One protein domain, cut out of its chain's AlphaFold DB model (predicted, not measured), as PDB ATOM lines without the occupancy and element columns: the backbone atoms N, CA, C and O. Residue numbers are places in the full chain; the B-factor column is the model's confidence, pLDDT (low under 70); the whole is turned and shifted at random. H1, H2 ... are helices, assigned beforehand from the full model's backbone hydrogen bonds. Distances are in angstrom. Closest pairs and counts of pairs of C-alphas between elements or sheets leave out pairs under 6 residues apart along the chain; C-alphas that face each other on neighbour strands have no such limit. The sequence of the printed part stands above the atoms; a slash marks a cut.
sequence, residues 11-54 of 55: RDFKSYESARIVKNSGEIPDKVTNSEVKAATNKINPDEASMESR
ATOM      1  N   ARG A  11      -0.679  37.220 -29.647       62.59
ATOM      2  CA  ARG A  11      -0.232  36.242 -28.643       62.59
ATOM      3  C   ARG A  11      -1.349  35.285 -28.223       62.59
ATOM      4  O   ARG A  11      -1.130  34.080 -28.193       62.59
ATOM      5  N   ASP A  12      -2.538  35.823 -27.975       65.00
ATOM      6  CA  ASP A  12      -3.718  35.061 -27.560       65.00
ATOM      7  C   ASP A  12      -4.216  34.169 -28.709       65.00
ATOM      8  O   ASP A  12      -4.639  33.037 -28.484       65.00
ATOM      9  N   PHE A  13      -4.084  34.635 -29.957       72.94
ATOM     10  CA  PHE A  13      -4.404  33.852 -31.152       72.94
ATOM     11  C   PHE A  13      -3.448  32.666 -31.352       72.94
ATOM     12  O   PHE A  13      -3.895  31.552 -31.615       72.94
ATOM     13  N   LYS A  14      -2.134  32.869 -31.171       74.12
ATOM     14  CA  LYS A  14      -1.142  31.789 -31.301       74.12
ATOM     15  C   LYS A  14      -1.345  30.699 -30.244       74.12
ATOM     16  O   LYS A  14      -1.256  29.514 -30.565       74.12
ATOM     17  N   SER A  15      -1.643  31.090 -29.005       74.00
ATOM     18  CA  SER A  15      -1.982  30.157 -27.922       74.00
ATOM     19  C   SER A  15      -3.290  29.405 -28.188       74.00
ATOM     20  O   SER A  15      -3.371  28.208 -27.925       74.00
ATOM     21  N   TYR A  16      -4.296  30.076 -28.756       76.31
ATOM     22  CA  TYR A  16      -5.546  29.435 -29.160       76.31
ATOM     23  C   TYR A  16      -5.340  28.404 -30.279       76.31
ATOM     24  O   TYR A  16      -5.811  27.277 -30.155       76.31
ATOM     25  N   GLU A  17      -4.606  28.749 -31.339       74.94
ATOM     26  CA  GLU A  17      -4.335  27.835 -32.457       74.94
ATOM     27  C   GLU A  17      -3.526  26.609 -32.014       74.94
ATOM     28  O   GLU A  17      -3.871  25.488 -32.370       74.94
ATOM     29  N   SER A  18      -2.519  26.781 -31.153       73.56
ATOM     30  CA  SER A  18      -1.761  25.642 -30.606       73.56
ATOM     31  C   SER A  18      -2.623  24.731 -29.724       73.56
ATOM     32  O   SER A  18      -2.587  23.515 -29.892       73.56
ATOM     33  N   ALA A  19      -3.471  25.289 -28.857       71.19
ATOM     34  CA  ALA A  19      -4.420  24.495 -28.072       71.19
ATOM     35  C   ALA A  19      -5.472  23.787 -28.948       71.19
ATOM     36  O   ALA A  19      -5.867  22.657 -28.661       71.19
ATOM     37  N   ARG A  20      -5.916  24.433 -30.032       71.75
ATOM     38  CA  ARG A  20      -6.854  23.869 -31.011       71.75
ATOM     39  C   ARG A  20      -6.230  22.713 -31.793       71.75
ATOM     40  O   ARG A  20      -6.908  21.712 -31.992       71.75
ATOM     41  N   ILE A  21      -4.963  22.828 -32.195       71.62
ATOM     42  CA  ILE A  21      -4.216  21.748 -32.855       71.62
ATOM     43  C   ILE A  21      -4.103  20.542 -31.923       71.62
ATOM     44  O   ILE A  21      -4.449  19.447 -32.336       71.62
ATOM     45  N   VAL A  22      -3.726  20.743 -30.657       64.12
ATOM     46  CA  VAL A  22      -3.618  19.651 -29.670       64.12
ATOM     47  C   VAL A  22      -4.977  19.001 -29.377       64.12
ATOM     48  O   VAL A  22      -5.061  17.792 -29.200       64.12
ATOM     49  N   LYS A  23      -6.072  19.772 -29.361       64.12
ATOM     50  CA  LYS A  23      -7.424  19.204 -29.222       64.12
ATOM     51  C   LYS A  23      -7.887  18.422 -30.451       64.12
ATOM     52  O   LYS A  23      -8.645  17.469 -30.299       64.12
ATOM     53  N   ASN A  24      -7.484  18.849 -31.646       61.62
ATOM     54  CA  ASN A  24      -7.931  18.271 -32.914       61.62
ATOM     55  C   ASN A  24      -6.985  17.201 -33.470       61.62
ATOM     56  O   ASN A  24      -7.388  16.490 -34.385       61.62
ATOM     57  N   SER A  25      -5.758  17.080 -32.954       64.81
ATOM     58  CA  SER A  25      -4.814  16.046 -33.387       64.81
ATOM     59  C   SER A  25      -5.305  14.647 -33.032       64.81
ATOM     60  O   SER A  25      -4.848  13.682 -33.630       64.81
ATOM     61  N   GLY A  26      -6.235  14.516 -32.074       62.34
ATOM     62  CA  GLY A  26      -6.752  13.219 -31.629       62.34
ATOM     63  C   GLY A  26      -5.684  12.329 -30.983       62.34
ATOM     64  O   GLY A  26      -5.986  11.205 -30.589       62.34
ATOM     65  N   GLU A  27      -4.459  12.837 -30.851       65.56
ATOM     66  CA  GLU A  27      -3.348  12.194 -30.173       65.56
ATOM     67  C   GLU A  27      -3.636  12.244 -28.678       65.56
ATOM     68  O   GLU A  27      -3.386  13.231 -27.984       65.56
ATOM     69  N   ILE A  28      -4.237  11.167 -28.185       68.56
ATOM     70  CA  ILE A  28      -4.241  10.880 -26.762       68.56
ATOM     71  C   ILE A  28      -2.780  10.577 -26.423       68.56
ATOM     72  O   ILE A  28      -2.246   9.620 -26.987       68.56
ATOM     73  N   PRO A  29      -2.113  11.370 -25.564       69.81
ATOM     74  CA  PRO A  29      -0.768  11.025 -25.138       69.81
ATOM     75  C   PRO A  29      -0.802   9.621 -24.539       69.81
ATOM     76  O   PRO A  29      -1.731   9.287 -23.793       69.81
ATOM     77  N   ASP A  30       0.188   8.806 -24.893       76.38
ATOM     78  CA  ASP A  30       0.273   7.443 -24.390       76.38
ATOM     79  C   ASP A  30       0.190   7.446 -22.863       76.38
ATOM     80  O   ASP A  30       0.709   8.335 -22.174       76.38
ATOM     81  N   LYS A  31      -0.529   6.461 -22.314       81.12
ATOM     82  CA  LYS A  31      -0.645   6.335 -20.862       81.12
ATOM     83  C   LYS A  31       0.751   6.164 -20.285       81.12
ATOM     84  O   LYS A  31       1.445   5.214 -20.639       81.12
ATOM     85  N   VAL A  32       1.099   7.037 -19.345       83.38
ATOM     86  CA  VAL A  32       2.349   6.927 -18.596       83.38
ATOM     87  C   VAL A  32       2.399   5.553 -17.935       83.38
ATOM     88  O   VAL A  32       1.496   5.165 -17.189       83.38
ATOM     89  N   THR A  33       3.448   4.805 -18.240       86.44
ATOM     90  CA  THR A  33       3.672   3.468 -17.697       86.44
ATOM     91  C   THR A  33       4.216   3.553 -16.271       86.44
ATOM     92  O   THR A  33       4.922   4.493 -15.903       86.44
ATOM     93  N   ASN A  34       3.954   2.534 -15.449       86.06
ATOM     94  CA  ASN A  34       4.497   2.473 -14.085       86.06
ATOM     95  C   ASN A  34       6.037   2.532 -14.062       86.06
ATOM     96  O   ASN A  34       6.618   3.049 -13.111       86.06
ATOM     97  N   SER A  35       6.698   2.037 -15.113       84.88
ATOM     98  CA  SER A  35       8.148   2.145 -15.300       84.88
ATOM     99  C   SER A  35       8.617   3.589 -15.452       84.88
ATOM    100  O   SER A  35       9.615   3.966 -14.844       84.88
ATOM    101  N   GLU A  36       7.897   4.412 -16.215       85.38
ATOM    102  CA  GLU A  36       8.237   5.827 -16.392       85.38
ATOM    103  C   GLU A  36       8.000   6.617 -15.109       85.38
ATOM    104  O   GLU A  36       8.836   7.440 -14.735       85.38
ATOM    105  N   VAL A  37       6.910   6.314 -14.390       86.38
ATOM    106  CA  VAL A  37       6.656   6.887 -13.063       86.38
ATOM    107  C   VAL A  37       7.793   6.526 -12.112       86.38
ATOM    108  O   VAL A  37       8.389   7.423 -11.525       86.38
ATOM    109  N   LYS A  38       8.163   5.241 -12.016       85.50
ATOM    110  CA  LYS A  38       9.252   4.787 -11.139       85.50
ATOM    111  C   LYS A  38      10.587   5.438 -11.508       85.50
ATOM    112  O   LYS A  38      11.292   5.916 -10.626       85.50
ATOM    113  N   ALA A  39      10.913   5.531 -12.796       85.88
ATOM    114  CA  ALA A  39      12.126   6.203 -13.255       85.88
ATOM    115  C   ALA A  39      12.132   7.703 -12.904       85.88
ATOM    116  O   ALA A  39      13.169   8.240 -12.514       85.88
ATOM    117  N   ALA A  40      10.991   8.387 -13.015       86.06
ATOM    118  CA  ALA A  40      10.860   9.786 -12.617       86.06
ATOM    119  C   ALA A  40      10.976   9.965 -11.096       86.06
ATOM    120  O   ALA A  40      11.675  10.869 -10.641       86.06
ATOM    121  N   THR A  41      10.355   9.084 -10.308       86.50
ATOM    122  CA  THR A  41      10.464   9.091  -8.845       86.50
ATOM    123  C   THR A  41      11.899   8.834  -8.398       86.50
ATOM    124  O   THR A  41      12.408   9.597  -7.583       86.50
ATOM    125  N   ASN A  42      12.596   7.872  -9.008       87.50
ATOM    126  CA  ASN A  42      13.991   7.553  -8.692       87.50
ATOM    127  C   ASN A  42      14.968   8.696  -9.028       87.50
ATOM    128  O   ASN A  42      16.035   8.791  -8.428       87.50
ATOM    129  N   LYS A  43      14.621   9.610  -9.949       83.81
ATOM    130  CA  LYS A  43      15.416  10.835 -10.184       83.81
ATOM    131  C   LYS A  43      15.328  11.832  -9.028       83.81
ATOM    132  O   LYS A  43      16.267  12.597  -8.834       83.81
ATOM    133  N   ILE A  44      14.205  11.855  -8.312       84.94
ATOM    134  CA  ILE A  44      13.947  12.783  -7.201       84.94
ATOM    135  C   ILE A  44      14.389  12.156  -5.877       84.94
ATOM    136  O   ILE A  44      15.041  12.813  -5.071       84.94
ATOM    137  N   ASN A  45      14.045  10.887  -5.669       85.19
ATOM    138  CA  ASN A  45      14.394  10.104  -4.496       85.19
ATOM    139  C   ASN A  45      14.870   8.716  -4.958       85.19
ATOM    140  O   ASN A  45      14.024   7.854  -5.213       85.19
ATOM    141  N   PRO A  46      16.186   8.522  -5.162       81.94
ATOM    142  CA  PRO A  46      16.711   7.262  -5.666       81.94
ATOM    143  C   PRO A  46      16.433   6.140  -4.667       81.94
ATOM    144  O   PRO A  46      16.716   6.270  -3.477       81.94
ATOM    145  N   ASP A  47      15.874   5.039  -5.162       82.44
ATOM    146  CA  ASP A  47      15.747   3.810  -4.387       82.44
ATOM    147  C   ASP A  47      17.118   3.137  -4.208       82.44
ATOM    148  O   ASP A  47      18.089   3.459  -4.894       82.44
ATOM    149  N   GLU A  48      17.202   2.198  -3.266       78.38
ATOM    150  CA  GLU A  48      18.441   1.498  -2.898       78.38
ATOM    151  C   GLU A  48      19.120   0.857  -4.120       78.38
ATOM    152  O   GLU A  48      20.312   1.050  -4.337       78.38
ATOM    153  N   ALA A  49      18.334   0.253  -5.018       77.00
ATOM    154  CA  ALA A  49      18.813  -0.290  -6.290       77.00
ATOM    155  C   ALA A  49      19.385   0.785  -7.240       77.00
ATOM    156  O   ALA A  49      20.406   0.563  -7.891       77.00
ATOM    157  N   SER A  50      18.759   1.967  -7.328       74.69
ATOM    158  CA  SER A  50      19.296   3.097  -8.096       74.69
ATOM    159  C   SER A  50      20.533   3.727  -7.447       74.69
ATOM    160  O   SER A  50      21.264   4.446  -8.137       74.69
ATOM    161  N   MET A  51      20.752   3.528  -6.147       77.50
ATOM    162  CA  MET A  51      21.973   3.956  -5.462       77.50
ATOM    163  C   MET A  51      23.109   2.948  -5.657       77.50
ATOM    164  O   MET A  51      24.230   3.366  -5.933       77.50
ATOM    165  N   GLU A  52      22.819   1.645  -5.589       72.81
ATOM    166  CA  GLU A  52      23.786   0.564  -5.834       72.81
ATOM    167  C   GLU A  52      24.363   0.618  -7.252       72.81
ATOM    168  O   GLU A  52      25.558   0.429  -7.439       72.81
ATOM    169  N   SER A  53      23.556   0.969  -8.259       67.12
ATOM    170  CA  SER A  53      24.025   1.081  -9.649       67.12
ATOM    171  C   SER A  53      24.915   2.304  -9.928       67.12
ATOM    172  O   SER A  53      25.271   2.547 -11.082       67.12
ATOM    173  N   ARG A  54      25.179   3.148  -8.923       63.56
ATOM    174  CA  ARG A  54      26.036   4.342  -9.027       63.56
ATOM    175  C   ARG A  54      27.402   4.160  -8.350       63.56
ATOM    176  O   ARG A  54      28.201   5.096  -8.423       63.56
TER     177      ARG A  54
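What this domain is: This is residues 11 to 54 of the 55 residues of an uncharacterized protein of Dysgonomonas sp. HDW5A (UniProt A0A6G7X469). This is a wide, open U: helix H1 makes one arm, helix H2 makes the other, and the drawn-out link of residues 25 to 33 crosses the gap between them. Beyond the far end of H2 the chain turns through a tight link into the small helix H3, set outside the U near H2; there is no packed core, and no helix touches another. The printed part has 44 residues, with three named helices in the order H1, H2, H3 and no named strand, and its class is all helix. It is extended, with a radius of gyration of the C-alphas of 17.9 A, and the C-alphas span 50 by 23 by 12 A.

Where its parts are: Find C-alpha 11 at (-0.232, 36.242, -28.643), where H1 begins; this helix holds residues 11 to 24 and runs 20.0 A from first to last C-alpha. It is the longest helix, with 14 residues, and y falls along it to C-alpha 24 at (-7.931, 18.271, -32.914). Read on through residues 25 to 33 to C-alpha 34 at (4.497, 2.473, -14.085), where H2 begins; it holds residues 34 to 44 and is 15.6 A long. After residues 45 to 47 comes H3, residues 48 to 52, which ends with C-alpha 52 at (23.786, 0.564, -5.834).

How they stand to each other: Start with H1, which is apart from H2 and apart from H3. Look next at H2 and H3, which are close but not clearly touching, with 1 pair of C-alphas within 8 A. That closest pair is the C-alphas of Asn 42 and Ser 50, 7.0 A apart, and the centres of the two helices are 13.0 A apart. On the backbone N and O atoms, every O i to N i+4 pair is within hydrogen-bond range in H1 and H3, and in H2 6 of 7 are.

The domain as a whole: From Arg 11 to Arg 54 the first and last printed C-alphas are 45.7 A apart, and the two farthest apart in the domain are those of Phe 13 and Glu 52, at 50.4 A. Residues 11 to 37 stand free, of which 11 to 24 belong to H1 and 34 to 37 to H2. The printed part has no cut; the link from H1 to H2, of 9 residues, is short but not tight, the link from H2 to H3, of 3 residues, is tight, and no link is long. In the B-factor column you will find a mean pLDDT of the printed part of 75.9, with values under 70 at residues 11 to 12, 22 to 29 and 53 to 54 of this model.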